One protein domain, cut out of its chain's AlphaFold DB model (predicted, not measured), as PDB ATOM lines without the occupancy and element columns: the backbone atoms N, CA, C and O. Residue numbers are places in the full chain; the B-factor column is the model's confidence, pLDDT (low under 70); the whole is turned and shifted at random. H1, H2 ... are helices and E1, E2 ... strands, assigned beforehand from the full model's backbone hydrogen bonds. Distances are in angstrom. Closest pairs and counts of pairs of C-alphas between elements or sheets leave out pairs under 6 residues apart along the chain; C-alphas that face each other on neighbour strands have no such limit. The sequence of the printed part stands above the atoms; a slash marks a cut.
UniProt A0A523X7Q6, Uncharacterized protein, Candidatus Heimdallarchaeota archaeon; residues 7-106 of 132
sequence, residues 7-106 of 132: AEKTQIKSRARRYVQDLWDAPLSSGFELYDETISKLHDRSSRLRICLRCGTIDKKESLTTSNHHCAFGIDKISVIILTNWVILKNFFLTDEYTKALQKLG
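What this domain is: This is residues 7 to 106 of the 132 residues of an uncharacterized protein of Candidatus Heimdallarchaeota archaeon (UniProt A0A523X7Q6). A helical hairpin, the long H1 and the shorter H2 folding back beside its end, covers one face of a small three-stranded sheet, and H3 bridges the two helices at the far end of the hairpin. H4 packs loosely along the side of the helices away from the sheet, and a long link without named elements, residues 61 to 80, loops round beyond the sheet. The arrangement is two layers, helices H1 and H2 on one face of the sheet E2 E1 E3, which is all antiparallel. The printed part has 100 residues, with four named helices and three named strands in the order H1 H2 E1 E2 E3 H3 H4, and its class is mostly helix. It is compact, with a radius of gyration of the C-alphas of 12.6 A, and rounded, spanning 34 by 33 by 21 A.

Where its parts are: H1, residues 7 to 25, begins at C-alpha 7 (-46.519, -3.312, 7.051) and is 27.7 A long. H2, residues 28 to 42, measures 20.4 A and ends at C-alpha 42 (-29.405, -7.893, -2.218). The strands are E1, residues 49 to 52, E2, residues 58 to 60, and E3, residues 81 to 84. H3 covers residues 86 to 93, and H4, residues 96 to 104, spans 12.3 A and ends at C-alpha 104 (-20.439, -7.883, 11.992).

How they stand to each other: H1 and H2 form a helical hairpin at a shallow tilt of 27 degrees, opposite ways; they touch, the closest C-alphas being those of Leu 23 and Gly 31, 5.9 A apart. H1 touches H3 with residues 8 to 16 alone, at a steep tilt of 54 degrees, the closest C-alphas being those of Ile 12 and Phe 93 at 5.8 A. H2 touches H3 with residues 41 to 42 alone, the closest C-alphas being those of Leu 42 and Ile 88 at 6.1 A. H4 is close to H1 but not clearly touching it; the closest C-alphas, of Tyr 19 and Leu 102, are 7.3 A apart. In the sheet, E1 and E2 form a hairpin, with N 50 and O 59 within hydrogen-bond range at 2.8 A. E1 and E3 are antiparallel, with N 84 and O 49 at 2.9 A. H1 and H2 are on the sheet, H3 only grazes it with residues 86 to 89, and H4 is not on it. Each O i to N i+4 pair is within hydrogen-bond range in H1, H3 and H4, and 10 of 11 in H2.

The domain as a whole: The C-alphas farthest apart, of Ala 7 and Asp 76, are 35.0 A apart. The printed part has no cut. The link from E2 to E3, 20 residues, is long. The mean pLDDT of the printed part is 89.7, and residues 74 to 77 are under 70.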
ATOM      1  N   ALA A   7     -47.184  -3.342   5.750       91.81
ATOM      2  CA  ALA A   7     -46.519  -3.312   7.051       91.81
ATOM      3  C   ALA A   7     -45.083  -3.866   6.975       91.81
ATOM      4  O   ALA A   7     -44.153  -3.239   7.483       91.81
ATOM      5  N   GLU A   8     -44.881  -4.989   6.276       92.81
ATOM      6  CA  GLU A   8     -43.554  -5.587   6.072       92.81
ATOM      7  C   GLU A   8     -42.671  -4.668   5.222       92.81
ATOM      8  O   GLU A   8     -41.528  -4.404   5.588       92.81
ATOM      9  N   LYS A   9     -43.202  -4.084   4.135       93.94
ATOM     10  CA  LYS A   9     -42.457  -3.100   3.322       93.94
ATOM     11  C   LYS A   9     -42.009  -1.898   4.151       93.94
ATOM     12  O   LYS A   9     -40.903  -1.397   3.961       93.94
ATOM     13  N   THR A  10     -42.859  -1.430   5.062       94.25
ATOM     14  CA  THR A  10     -42.541  -0.311   5.958       94.25
ATOM     15  C   THR A  10     -41.406  -0.676   6.915       94.25
ATOM     16  O   THR A  10     -40.462   0.101   7.069       94.25
ATOM     17  N   GLN A  11     -41.444  -1.874   7.504       94.19
ATOM     18  CA  GLN A  11     -40.363  -2.373   8.359       94.19
ATOM     19  C   GLN A  11     -39.052  -2.538   7.583       94.19
ATOM     20  O   GLN A  11     -38.020  -2.049   8.038       94.19
ATOM     21  N   ILE A  12     -39.105  -3.140   6.391       96.00
ATOM     22  CA  ILE A  12     -37.955  -3.292   5.488       96.00
ATOM     23  C   ILE A  12     -37.331  -1.930   5.190       96.00
ATOM     24  O   ILE A  12     -36.134  -1.758   5.385       96.00
ATOM     25  N   LYS A  13     -38.128  -0.935   4.778       95.62
ATOM     26  CA  LYS A  13     -37.628   0.422   4.503       95.62
ATOM     27  C   LYS A  13     -36.958   1.042   5.727       95.62
ATOM     28  O   LYS A  13     -35.912   1.669   5.595       95.62
ATOM     29  N   SER A  14     -37.545   0.873   6.910       94.69
ATOM     30  CA  SER A  14     -36.965   1.383   8.154       94.69
ATOM     31  C   SER A  14     -35.622   0.724   8.476       94.69
ATOM     32  O   SER A  14     -34.686   1.430   8.842       94.69
ATOM     33  N   ARG A  15     -35.522  -0.605   8.345       94.94
ATOM     34  CA  ARG A  15     -34.282  -1.353   8.610       94.94
ATOM     35  C   ARG A  15     -33.215  -1.063   7.569       94.94
ATOM     36  O   ARG A  15     -32.079  -0.829   7.945       94.94
ATOM     37  N   ALA A  16     -33.590  -0.986   6.295       95.94
ATOM     38  CA  ALA A  16     -32.685  -0.640   5.208       95.94
ATOM     39  C   ALA A  16     -32.014   0.717   5.432       95.94
ATOM     40  O   ALA A  16     -30.800   0.807   5.311       95.94
ATOM     41  N   ARG A  17     -32.776   1.754   5.808       94.94
ATOM     42  CA  ARG A  17     -32.220   3.085   6.115       94.94
ATOM     43  C   ARG A  17     -31.189   3.040   7.235       94.94
ATOM     44  O   ARG A  17     -30.114   3.592   7.063       94.94
ATOM     45  N   ARG A  18     -31.516   2.367   8.341       92.94
ATOM     46  CA  ARG A  18     -30.605   2.229   9.483       92.94
ATOM     47  C   ARG A  18     -29.356   1.432   9.104       92.94
ATOM     48  O   ARG A  18     -28.251   1.915   9.278       92.94
ATOM     49  N   TYR A  19     -29.552   0.262   8.504       93.69
ATOM     50  CA  TYR A  19     -28.473  -0.641   8.120       93.69
ATOM     51  C   TYR A  19     -27.424   0.026   7.237       93.69
ATOM     52  O   TYR A  19     -26.235  -0.136   7.471       93.69
ATOM     53  N   VAL A  20     -27.850   0.764   6.208       92.38
ATOM     54  CA  VAL A  20     -26.882   1.368   5.288       92.38
ATOM     55  C   VAL A  20     -26.136   2.545   5.908       92.38
ATOM     56  O   VAL A  20     -25.042   2.849   5.453       92.38
ATOM     57  N   GLN A  21     -26.718   3.212   6.911       90.31
ATOM     58  CA  GLN A  21     -26.018   4.241   7.681       90.31
ATOM     59  C   GLN A  21     -24.925   3.578   8.516       90.31
ATOM     60  O   GLN A  21     -23.761   3.925   8.358       90.31
ATOM     61  N   ASP A  22     -25.286   2.534   9.267       90.81
ATOM     62  CA  ASP A  22     -24.338   1.742  10.056       90.81
ATOM     63  C   ASP A  22     -23.214   1.157   9.169       90.81
ATOM     64  O   ASP A  22     -22.046   1.154   9.546       90.81
ATOM     65  N   LEU A  23     -23.551   0.702   7.955       90.19
ATOM     66  CA  LEU A  23     -22.591   0.191   6.971       90.19
ATOM     67  C   LEU A  23     -21.626   1.270   6.460       90.19
ATOM     68  O   LEU A  23     -20.468   0.969   6.186       90.19
ATOM     69  N   TRP A  24     -22.098   2.506   6.299       86.44
ATOM     70  CA  TRP A  24     -21.287   3.613   5.784       86.44
ATOM     71  C   TRP A  24     -20.398   4.246   6.860       86.44
ATOM     72  O   TRP A  24     -19.331   4.766   6.540       86.44
ATOM     73  N   ASP A  25     -20.828   4.171   8.119       87.06
ATOM     74  CA  ASP A  25     -20.074   4.637   9.285       87.06
ATOM     75  C   ASP A  25     -19.045   3.597   9.776       87.06
ATOM     76  O   ASP A  25     -18.203   3.893  10.627       87.06
ATOM     77  N   ALA A  26     -19.086   2.374   9.236       86.38
ATOM     78  CA  ALA A  26     -18.167   1.305   9.593       86.38
ATOM     79  C   ALA A  26     -16.708   1.613   9.191       86.38
ATOM     80  O   ALA A  26     -16.457   2.274   8.178       86.38
ATOM     81  N   PRO A  27     -15.712   1.078   9.929       85.06
ATOM     82  CA  PRO A  27     -14.306   1.185   9.545       85.06
ATOM     83  C   PRO A  27     -14.058   0.665   8.124       85.06
ATOM     84  O   PRO A  27     -14.602  -0.363   7.736       85.06
ATOM     85  N   LEU A  28     -13.188   1.335   7.362       78.62
ATOM     86  CA  LEU A  28     -12.970   1.065   5.931       78.62
ATOM     87  C   LEU A  28     -12.712  -0.413   5.587       78.62
ATOM     88  O   LEU A  28     -13.232  -0.896   4.584       78.62
ATOM     89  N   SER A  29     -11.919  -1.127   6.391       76.00
ATOM     90  CA  SER A  29     -11.558  -2.527   6.126       76.00
ATOM     91  C   SER A  29     -12.747  -3.482   6.258       76.00
ATOM     92  O   SER A  29     -13.013  -4.244   5.335       76.00
ATOM     93  N   SER A  30     -13.497  -3.422   7.362       79.12
ATOM     94  CA  SER A  30     -14.674  -4.274   7.584       79.12
ATOM     95  C   SER A  30     -15.900  -3.796   6.804       79.12
ATOM     96  O   SER A  30     -16.691  -4.607   6.322       79.12
ATOM     97  N   GLY A  31     -16.047  -2.481   6.634       83.94
ATOM     98  CA  GLY A  31     -17.136  -1.865   5.885       83.94
ATOM     99  C   GLY A  31     -17.125  -2.265   4.414       83.94
ATOM    100  O   GLY A  31     -18.179  -2.593   3.878       83.94
ATOM    101  N   PHE A  32     -15.956  -2.313   3.763       85.50
ATOM    102  CA  PHE A  32     -15.871  -2.680   2.345       85.50
ATOM    103  C   PHE A  32     -16.232  -4.151   2.088       85.50
ATOM    104  O   PHE A  32     -16.993  -4.440   1.165       85.50
ATOM    105  N   GLU A  33     -15.753  -5.076   2.927       87.94
ATOM    106  CA  GLU A  33     -16.116  -6.499   2.832       87.94
ATOM    107  C   GLU A  33     -17.624  -6.709   3.030       87.94
ATOM    108  O   GLU A  33     -18.280  -7.401   2.249       87.94
ATOM    109  N   LEU A  34     -18.204  -6.050   4.036       89.56
ATOM    110  CA  LEU A  34     -19.641  -6.115   4.301       89.56
ATOM    111  C   LEU A  34     -20.473  -5.459   3.204       89.56
ATOM    112  O   LEU A  34     -21.587  -5.905   2.921       89.56
ATOM    113  N   TYR A  35     -19.942  -4.418   2.573       90.69
ATOM    114  CA  TYR A  35     -20.584  -3.750   1.455       90.69
ATOM    115  C   TYR A  35     -20.698  -4.682   0.245       90.69
ATOM    116  O   TYR A  35     -21.780  -4.808  -0.333       90.69
ATOM    117  N   ASP A  36     -19.621  -5.391  -0.092       90.50
ATOM    118  CA  ASP A  36     -19.618  -6.369  -1.183       90.50
ATOM    119  C   ASP A  36     -20.527  -7.580  -0.887       90.50
ATOM    120  O   ASP A  36     -21.333  -7.990  -1.733       90.50
ATOM    121  N   GLU A  37     -20.507  -8.088   0.354       92.06
ATOM    122  CA  GLU A  37     -21.431  -9.140   0.811       92.06
ATOM    123  C   GLU A  37     -22.896  -8.681   0.690       92.06
ATOM    124  O   GLU A  37     -23.763  -9.430   0.227       92.06
ATOM    125  N   THR A  38     -23.175  -7.429   1.063       93.50
ATOM    126  CA  THR A  38     -24.510  -6.824   0.968       93.50
ATOM    127  C   THR A  38     -24.974  -6.726  -0.478       93.50
ATOM    128  O   THR A  38     -26.115  -7.087  -0.772       93.50
ATOM    129  N   ILE A  39     -24.111  -6.275  -1.393       93.69
ATOM    130  CA  ILE A  39     -24.438  -6.241  -2.824       93.69
ATOM    131  C   ILE A  39     -24.786  -7.644  -3.303       93.69
ATOM    132  O   ILE A  39     -25.848  -7.835  -3.895       93.69
ATOM    133  N   SER A  40     -23.937  -8.625  -3.007       93.19
ATOM    134  CA  SER A  40     -24.128 -10.008  -3.450       93.19
ATOM    135  C   SER A  40     -25.445 -10.612  -2.956       93.19
ATOM    136  O   SER A  40     -26.110 -11.329  -3.702       93.19
ATOM    137  N   LYS A  41     -25.864 -10.289  -1.727       94.19
ATOM    138  CA  LYS A  41     -27.129 -10.767  -1.144       94.19
ATOM    139  C   LYS A  41     -28.357 -10.039  -1.668       94.19
ATOM    140  O   LYS A  41     -29.408 -10.654  -1.836       94.19
ATOM    141  N   LEU A  42     -28.255  -8.728  -1.877       95.69
ATOM    142  CA  LEU A  42     -29.405  -7.893  -2.218       95.69
ATOM    143  C   LEU A  42     -29.645  -7.769  -3.723       95.69
ATOM    144  O   LEU A  42     -30.760  -7.413  -4.125       95.69
ATOM    145  N   HIS A  43     -28.626  -8.029  -4.540       95.81
ATOM    146  CA  HIS A  43     -28.682  -7.787  -5.970       95.81
ATOM    147  C   HIS A  43     -29.533  -8.820  -6.717       95.81
ATOM    148  O   HIS A  43     -29.295 -10.023  -6.654       95.81
ATOM    149  N   ASP A  44     -30.488  -8.332  -7.509       95.31
ATOM    150  CA  ASP A  44     -31.244  -9.137  -8.470       95.31
ATOM    151  C   ASP A  44     -31.352  -8.419  -9.813       95.31
ATOM    152  O   ASP A  44     -32.092  -7.442  -9.970       95.31
ATOM    153  N   ARG A  45     -30.633  -8.948 -10.809       90.56
ATOM    154  CA  ARG A  45     -30.526  -8.374 -12.157       90.56
ATOM    155  C   ARG A  45     -31.874  -8.272 -12.880       90.56
ATOM    156  O   ARG A  45     -32.030  -7.394 -13.731       90.56
ATOM    157  N   SER A  46     -32.834  -9.137 -12.556       91.00
ATOM    158  CA  SER A  46     -34.145  -9.189 -13.216       91.00
ATOM    159  C   SER A  46     -35.192  -8.287 -12.558       91.00
ATOM    160  O   SER A  46     -36.333  -8.214 -13.026       91.00
ATOM    161  N   SER A  47     -34.833  -7.577 -11.485       92.38
ATOM    162  CA  SER A  47     -35.802  -6.795 -10.729       92.38
ATOM    163  C   SER A  47     -36.115  -5.417 -11.325       92.38
ATOM    164  O   SER A  47     -35.339  -4.802 -12.059       92.38
ATOM    165  N   ARG A  48     -37.290  -4.903 -10.948       92.06
ATOM    166  CA  ARG A  48     -37.790  -3.553 -11.243       92.06
ATOM    167  C   ARG A  48     -37.728  -2.613 -10.038       92.06
ATOM    168  O   ARG A  48     -38.260  -1.510 -10.105       92.06
ATOM    169  N   LEU A  49     -37.125  -3.038  -8.932       95.62
ATOM    170  CA  LEU A  49     -36.868  -2.187  -7.771       95.62
ATOM    171  C   LEU A  49     -35.371  -1.950  -7.627       95.62
ATOM    172  O   LEU A  49     -34.544  -2.746  -8.077       95.62
ATOM    173  N   ARG A  50     -35.037  -0.836  -6.994       96.00
ATOM    174  CA  ARG A  50     -33.679  -0.461  -6.635       96.00
ATOM    175  C   ARG A  50     -33.614  -0.099  -5.165       96.00
ATOM    176  O   ARG A  50     -34.593   0.390  -4.601       96.00
ATOM    177  N   ILE A  51     -32.445  -0.314  -4.581       96.44
ATOM    178  CA  ILE A  51     -32.079   0.169  -3.253       96.44
ATOM    179  C   ILE A  51     -30.808   1.007  -3.360       96.44
ATOM    180  O   ILE A  51     -29.884   0.661  -4.094       96.44
ATOM    181  N   CYS A  52     -30.774   2.117  -2.628       95.00
ATOM    182  CA  CYS A  52     -29.569   2.906  -2.424       95.00
ATOM    183  C   CYS A  52     -28.830   2.412  -1.174       95.00
ATOM    184  O   CYS A  52     -29.344   2.545  -0.064       95.00
ATOM    185  N   LEU A  53     -27.608   1.911  -1.338       93.56
ATOM    186  CA  LEU A  53     -26.734   1.428  -0.263       93.56
ATOM    187  C   LEU A  53     -26.025   2.545   0.520       93.56
ATOM    188  O   LEU A  53     -25.125   2.266   1.298       93.56
ATOM    189  N   ARG A  54     -26.423   3.805   0.316       90.94
ATOM    190  CA  ARG A  54     -25.938   4.959   1.091       90.94
ATOM    191  C   ARG A  54     -27.018   5.588   1.971       90.94
ATOM    192  O   ARG A  54     -26.712   6.105   3.032       90.94
ATOM    193  N   CYS A  55     -28.285   5.561   1.547       93.25
ATOM    194  CA  CYS A  55     -29.396   6.142   2.321       93.25
ATOM    195  C   CYS A  55     -30.587   5.199   2.557       93.25
ATOM    196  O   CYS A  55     -31.541   5.572   3.234       93.25
ATOM    197  N   GLY A  56     -30.588   4.002   1.964       94.69
ATOM    198  CA  GLY A  56     -31.599   2.969   2.188       94.69
ATOM    199  C   GLY A  56     -32.924   3.267   1.494       94.69
ATOM    200  O   GLY A  56     -33.947   2.657   1.807       94.69
ATOM    201  N   THR A  57     -32.936   4.222   0.557       96.19
ATOM    202  CA  THR A  57     -34.110   4.500  -0.274       96.19
ATOM    203  C   THR A  57     -34.385   3.296  -1.165       96.19
ATOM    204  O   THR A  57     -33.488   2.830  -1.860       96.19
ATOM    205  N   ILE A  58     -35.629   2.813  -1.136       96.31
ATOM    206  CA  ILE A  58     -36.120   1.708  -1.960       96.31
ATOM    207  C   ILE A  58     -37.270   2.233  -2.806       96.31
ATOM    208  O   ILE A  58     -38.295   2.656  -2.256       96.31
ATOM    209  N   ASP A  59     -37.110   2.171  -4.121       95.62
ATOM    210  CA  ASP A  59     -38.135   2.595  -5.071       95.62
ATOM    211  C   ASP A  59     -38.036   1.807  -6.383       95.62
ATOM    212  O   ASP A  59     -37.168   0.948  -6.562       95.62
ATOM    213  N   LYS A  60     -38.957   2.075  -7.304       95.00
ATOM    214  CA  LYS A  60     -38.947   1.534  -8.658       95.00
ATOM    215  C   LYS A  60     -37.690   1.962  -9.408       95.00
ATOM    216  O   LYS A  60     -37.141   3.042  -9.187       95.00
ATOM    217  N   LYS A  61     -37.258   1.109 -10.334       92.75
ATOM    218  CA  LYS A  61     -36.068   1.303 -11.167       92.75
ATOM    219  C   LYS A  61     -36.097   2.633 -11.921       92.75
ATOM    220  O   LYS A  61     -35.051   3.250 -12.104       92.75
ATOM    221  N   GLU A  62     -37.283   3.049 -12.349       91.31
ATOM    222  CA  GLU A  62     -37.522   4.276 -13.104       91.31
ATOM    223  C   GLU A  62     -37.493   5.520 -12.201       91.31
ATOM    224  O   GLU A  62     -37.076   6.585 -12.644       91.31
ATOM    225  N   SER A  63     -37.888   5.374 -10.932       91.31
ATOM    226  CA  SER A  63     -37.927   6.464  -9.947       91.31
ATOM    227  C   SER A  63     -36.585   6.697  -9.260       91.31
ATOM    228  O   SER A  63     -36.288   7.827  -8.890       91.31
ATOM    229  N   LEU A  64     -35.773   5.654  -9.076       91.94
ATOM    230  CA  LEU A  64     -34.474   5.734  -8.407       91.94
ATOM    231  C   LEU A  64     -33.353   5.488  -9.420       91.94
ATOM    232  O   LEU A  64     -32.970   4.347  -9.684       91.94
ATOM    233  N   THR A  65     -32.829   6.554 -10.015       87.88
ATOM    234  CA  THR A  65     -31.744   6.520 -11.001       87.88
ATOM    235  C   THR A  65     -30.491   7.206 -10.468       87.88
ATOM    236  O   THR A  65     -30.526   7.987  -9.523       87.88
ATOM    237  N   THR A  66     -29.350   6.924 -11.091       84.88
ATOM    238  CA  THR A  66     -28.095   7.622 -10.779       84.88
ATOM    239  C   THR A  66     -28.158   9.110 -11.117       84.88
ATOM    240  O   THR A  66     -27.503   9.909 -10.465       84.88
ATOM    241  N   SER A  67     -28.979   9.500 -12.094       84.19
ATOM    242  CA  SER A  67     -29.155  10.897 -12.499       84.19
ATOM    243  C   SER A  67     -30.059  11.710 -11.569       84.19
ATOM    244  O   SER A  67     -29.939  12.931 -11.542       84.19
ATOM    245  N   ASN A  68     -30.967  11.070 -10.826       86.44
ATOM    246  CA  ASN A  68     -31.980  11.766 -10.025       86.44
ATOM    247  C   ASN A  68     -31.820  11.583  -8.508       86.44
ATOM    248  O   ASN A  68     -32.620  12.113  -7.738       86.44
ATOM    249  N   HIS A  69     -30.801  10.843  -8.065       89.75
ATOM    250  CA  HIS A  69     -30.605  10.521  -6.660       89.75
ATOM    251  C   HIS A  69     -29.284  11.075  -6.131       89.75
ATOM    252  O   HIS A  69     -28.210  10.655  -6.551       89.75
ATOM    253  N   HIS A  70     -29.364  11.962  -5.135       88.06
ATOM    254  CA  HIS A  70     -28.209  12.686  -4.593       88.06
ATOM    255  C   HIS A  70     -27.048  11.776  -4.147       88.06
ATOM    256  O   HIS A  70     -25.880  12.132  -4.260       88.06
ATOM    257  N   CYS A  71     -27.349  10.570  -3.658       87.56
ATOM    258  CA  CYS A  71     -26.320   9.644  -3.182       87.56
ATOM    259  C   CYS A  71     -25.427   9.075  -4.293       87.56
ATOM    260  O   CYS A  71     -24.368   8.543  -3.965       87.56
ATOM    261  N   ALA A  72     -25.848   9.168  -5.558       80.19
ATOM    262  CA  ALA A  72     -25.097   8.673  -6.706       80.19
ATOM    263  C   ALA A  72     -24.018   9.649  -7.206       80.19
ATOM    264  O   ALA A  72     -23.197   9.257  -8.029       80.19
ATOM    265  N   PHE A  73     -23.989  10.896  -6.722       77.69
ATOM    266  CA  PHE A  73     -22.966  11.864  -7.117       77.69
ATOM    267  C   PHE A  73     -21.670  11.678  -6.309       77.69
ATOM    268  O   PHE A  73     -21.706  11.532  -5.083       77.69
ATOM    269  N   GLY A  74     -20.522  11.732  -6.997       66.81
ATOM    270  CA  GLY A  74     -19.190  11.832  -6.386       66.81
ATOM    271  C   GLY A  74     -18.537  10.514  -5.954       66.81
ATOM    272  O   GLY A  74     -17.531  10.551  -5.253       66.81
ATOM    273  N   ILE A  75     -19.089   9.358  -6.340       63.97
ATOM    274  CA  ILE A  75     -18.523   8.039  -6.009       63.97
ATOM    275  C   ILE A  75     -18.431   7.191  -7.284       63.97
ATOM    276  O   ILE A  75     -19.116   6.184  -7.440       63.97
ATOM    277  N   ASP A  76     -17.574   7.608  -8.217       59.56
ATOM    278  CA  ASP A  76     -17.524   7.064  -9.588       59.56
ATOM    279  C   ASP A  76     -17.104   5.582  -9.679       59.56
ATOM    280  O   ASP A  76     -17.217   4.969 -10.738       59.56
ATOM    281  N   LYS A  77     -16.620   4.986  -8.580       68.44
ATOM    282  CA  LYS A  77     -16.110   3.604  -8.547       68.44
ATOM    283  C   LYS A  77     -16.954   2.618  -7.736       68.44
ATOM    284  O   LYS A  77     -16.672   1.426  -7.796       68.44
ATOM    285  N   ILE A  78     -17.968   3.070  -6.991       73.06
ATOM    286  CA  ILE A  78     -18.749   2.199  -6.095       73.06
ATOM    287  C   ILE A  78     -20.219   2.215  -6.513       73.06
ATOM    288  O   ILE A  78     -20.836   3.271  -6.643       73.06
ATOM    289  N   SER A  79     -20.799   1.031  -6.716       79.50
ATOM    290  CA  SER A  79     -22.210   0.886  -7.095       79.50
ATOM    291  C   SER A  79     -23.141   1.187  -5.919       79.50
ATOM    292  O   SER A  79     -23.582   0.286  -5.216       79.50
ATOM    293  N   VAL A  80     -23.484   2.463  -5.735       89.31
ATOM    294  CA  VAL A  80     -24.357   2.918  -4.638       89.31
ATOM    295  C   VAL A  80     -25.817   2.504  -4.826       89.31
ATOM    296  O   VAL A  80     -26.536   2.314  -3.849       89.31
ATOM    297  N   ILE A  81     -26.287   2.373  -6.067       93.25
ATOM    298  CA  ILE A  81     -27.675   2.009  -6.370       93.25
ATOM    299  C   ILE A  81     -27.683   0.671  -7.097       93.25
ATOM    300  O   ILE A  81     -27.203   0.577  -8.227       93.25
ATOM    301  N   ILE A  82     -28.284  -0.342  -6.478       94.62
ATOM    302  CA  ILE A  82     -28.353  -1.701  -7.027       94.62
ATOM    303  C   ILE A  82     -29.799  -2.132  -7.263       94.62
ATOM    304  O   ILE A  82     -30.727  -1.640  -6.617       94.62
ATOM    305  N   LEU A  83     -30.000  -3.049  -8.210       96.38
ATOM    306  CA  LEU A  83     -31.295  -3.691  -8.444       96.38
ATOM    307  C   LEU A  83     -31.575  -4.705  -7.336       96.38
ATOM    308  O   LEU A  83     -30.683  -5.446  -6.956       96.38
ATOM    309  N   THR A  84     -32.801  -4.765  -6.834       96.31
ATOM    310  CA  THR A  84     -33.207  -5.698  -5.768       96.31
ATOM    311  C   THR A  84     -34.694  -5.981  -5.866       96.31
ATOM    312  O   THR A  84     -35.378  -5.261  -6.579       96.31
ATOM    313  N   ASN A  85     -35.254  -6.951  -5.146       95.75
ATOM    314  CA  ASN A  85     -36.701  -7.184  -5.105       95.75
ATOM    315  C   ASN A  85     -37.217  -7.334  -3.663       95.75
ATOM    316  O   ASN A  85     -36.452  -7.573  -2.734       95.75
ATOM    317  N   TRP A  86     -38.535  -7.214  -3.466       94.81
ATOM    318  CA  TRP A  86     -39.125  -7.290  -2.125       94.81
ATOM    319  C   TRP A  86     -38.870  -8.622  -1.405       94.81
ATOM    320  O   TRP A  86     -38.761  -8.614  -0.184       94.81
ATOM    321  N   VAL A  87     -38.777  -9.744  -2.126       94.06
ATOM    322  CA  VAL A  87     -38.535 -11.070  -1.531       94.06
ATOM    323  C   VAL A  87     -37.129 -11.138  -0.946       94.06
ATOM    324  O   VAL A  87     -36.976 -11.519   0.209       94.06
ATOM    325  N   ILE A  88     -36.125 -10.693  -1.700       95.25
ATOM    326  CA  ILE A  88     -34.737 -10.615  -1.235       95.25
ATOM    327  C   ILE A  88     -34.623  -9.658  -0.049       95.25
ATOM    328  O   ILE A  88     -34.067 -10.015   0.984       95.25
ATOM    329  N   LEU A  89     -35.224  -8.470  -0.156       95.50
ATOM    330  CA  LEU A  89     -35.222  -7.498   0.935       95.50
ATOM    331  C   LEU A  89     -35.886  -8.051   2.200       95.50
ATOM    332  O   LEU A  89     -35.403  -7.803   3.299       95.50
ATOM    333  N   LYS A  90     -36.982  -8.802   2.064       94.44
ATOM    334  CA  LYS A  90     -37.629  -9.477   3.192       94.44
ATOM    335  C   LYS A  90     -36.705 -10.528   3.805       94.44
ATOM    336  O   LYS A  90     -36.531 -10.521   5.019       94.44
ATOM    337  N   ASN A  91     -36.119 -11.391   2.980       94.00
ATOM    338  CA  ASN A  91     -35.229 -12.456   3.438       94.00
ATOM    339  C   ASN A  91     -33.988 -11.908   4.138       94.00
ATOM    340  O   ASN A  91     -33.517 -12.531   5.075       94.00
ATOM    341  N   PHE A  92     -33.501 -10.737   3.741       95.06
ATOM    342  CA  PHE A  92     -32.387 -10.093   4.420       95.06
ATOM    343  C   PHE A  92     -32.843  -9.344   5.682       95.06
ATOM    344  O   PHE A  92     -32.412  -9.654   6.787       95.06
ATOM    345  N   PHE A  93     -33.749  -8.366   5.545       94.75
ATOM    346  CA  PHE A  93     -34.068  -7.413   6.616       94.75
ATOM    347  C   PHE A  93     -35.008  -7.950   7.695       94.75
ATOM    348  O   PHE A  93     -35.014  -7.409   8.800       94.75
ATOM    349  N   LEU A  94     -35.832  -8.954   7.394       92.19
ATOM    350  CA  LEU A  94     -36.817  -9.510   8.330       92.19
ATOM    351  C   LEU A  94     -36.426 -10.904   8.844       92.19
ATOM    352  O   LEU A  94     -37.288 -11.640   9.314       92.19
ATOM    353  N   THR A  95     -35.149 -11.273   8.744       90.94
ATOM    354  CA  THR A  95     -34.612 -12.529   9.282       90.94
ATOM    355  C   THR A  95     -33.347 -12.271  10.098       90.94
ATOM    356  O   THR A  95     -32.864 -11.139  10.188       90.94
ATOM    357  N   ASP A  96     -32.773 -13.342  10.645       88.44
ATOM    358  CA  ASP A  96     -31.501 -13.315  11.368       88.44
ATOM    359  C   ASP A  96     -30.319 -12.835  10.518       88.44
ATOM    360  O   ASP A  96     -29.276 -12.488  11.073       88.44
ATOM    361  N   GLU A  97     -30.439 -12.806   9.185       89.38
ATOM    362  CA  GLU A  97     -29.381 -12.271   8.324       89.38
ATOM    363  C   GLU A  97     -29.063 -10.812   8.655       89.38
ATOM    364  O   GLU A  97     -27.891 -10.454   8.764       89.38
ATOM    365  N   TYR A  98     -30.092  -9.997   8.887       89.19
ATOM    366  CA  TYR A  98     -29.936  -8.606   9.302       89.19
ATOM    367  C   TYR A  98     -29.238  -8.485  10.655       89.19
ATOM    368  O   TYR A  98     -28.297  -7.709  10.802       89.19
ATOM    369  N   THR A  99     -29.650  -9.292  11.632       88.31
ATOM    370  CA  THR A  99     -29.053  -9.316  12.973       88.31
ATOM    371  C   THR A  99     -27.575  -9.697  12.913       88.31
ATOM    372  O   THR A  99     -26.736  -9.026  13.512       88.31
ATOM    373  N   LYS A 100     -27.233 -10.727  12.129       89.81
ATOM    374  CA  LYS A 100     -25.843 -11.147  11.898       89.81
ATOM    375  C   LYS A 100     -25.039 -10.055  11.195       89.81
ATOM    376  O   LYS A 100     -23.887  -9.828  11.549       89.81
ATOM    377  N   ALA A 101     -25.633  -9.371  10.218       87.94
ATOM    378  CA  ALA A 101     -24.975  -8.275   9.518       87.94
ATOM    379  C   ALA A 101     -24.682  -7.089  10.456       87.94
ATOM    380  O   ALA A 101     -23.583  -6.547  10.404       87.94
ATOM    381  N   LEU A 102     -25.608  -6.736  11.356       86.94
ATOM    382  CA  LEU A 102     -25.380  -5.712  12.384       86.94
ATOM    383  C   LEU A 102     -24.273  -6.104  13.369       86.94
ATOM    384  O   LEU A 102     -23.407  -5.288  13.674       86.94
ATOM    385  N   GLN A 103     -24.247  -7.362  13.811       88.19
ATOM    386  CA  GLN A 103     -23.188  -7.857  14.695       88.19
ATOM    387  C   GLN A 103     -21.806  -7.760  14.042       88.19
ATOM    388  O   GLN A 103     -20.849  -7.361  14.701       88.19
ATOM    389  N   LYS A 104     -21.696  -8.063  12.741       86.50
ATOM    390  CA  LYS A 104     -20.439  -7.883  11.992       86.50
ATOM    391  C   LYS A 104     -20.008  -6.412  11.900       86.50
ATOM    392  O   LYS A 104     -18.816  -6.144  11.809       86.50
ATOM    393  N   LEU A 105     -20.955  -5.472  11.952       84.31
ATOM    394  CA  LEU A 105     -20.688  -4.031  12.033       84.31
ATOM    395  C   LEU A 105     -20.321  -3.566  13.454       84.31
ATOM    396  O   LEU A 105     -20.034  -2.390  13.652       84.31
ATOM    397  N   GLY A 106     -20.332  -4.459  14.451       82.56
ATOM    398  CA  GLY A 106     -20.127  -4.099  15.856       82.56
ATOM    399  C   GLY A 106     -21.321  -3.370  16.481       82.56
ATOM    400  O   GLY A 106     -21.181  -2.767  17.542       82.56
TER     401      GLY A 106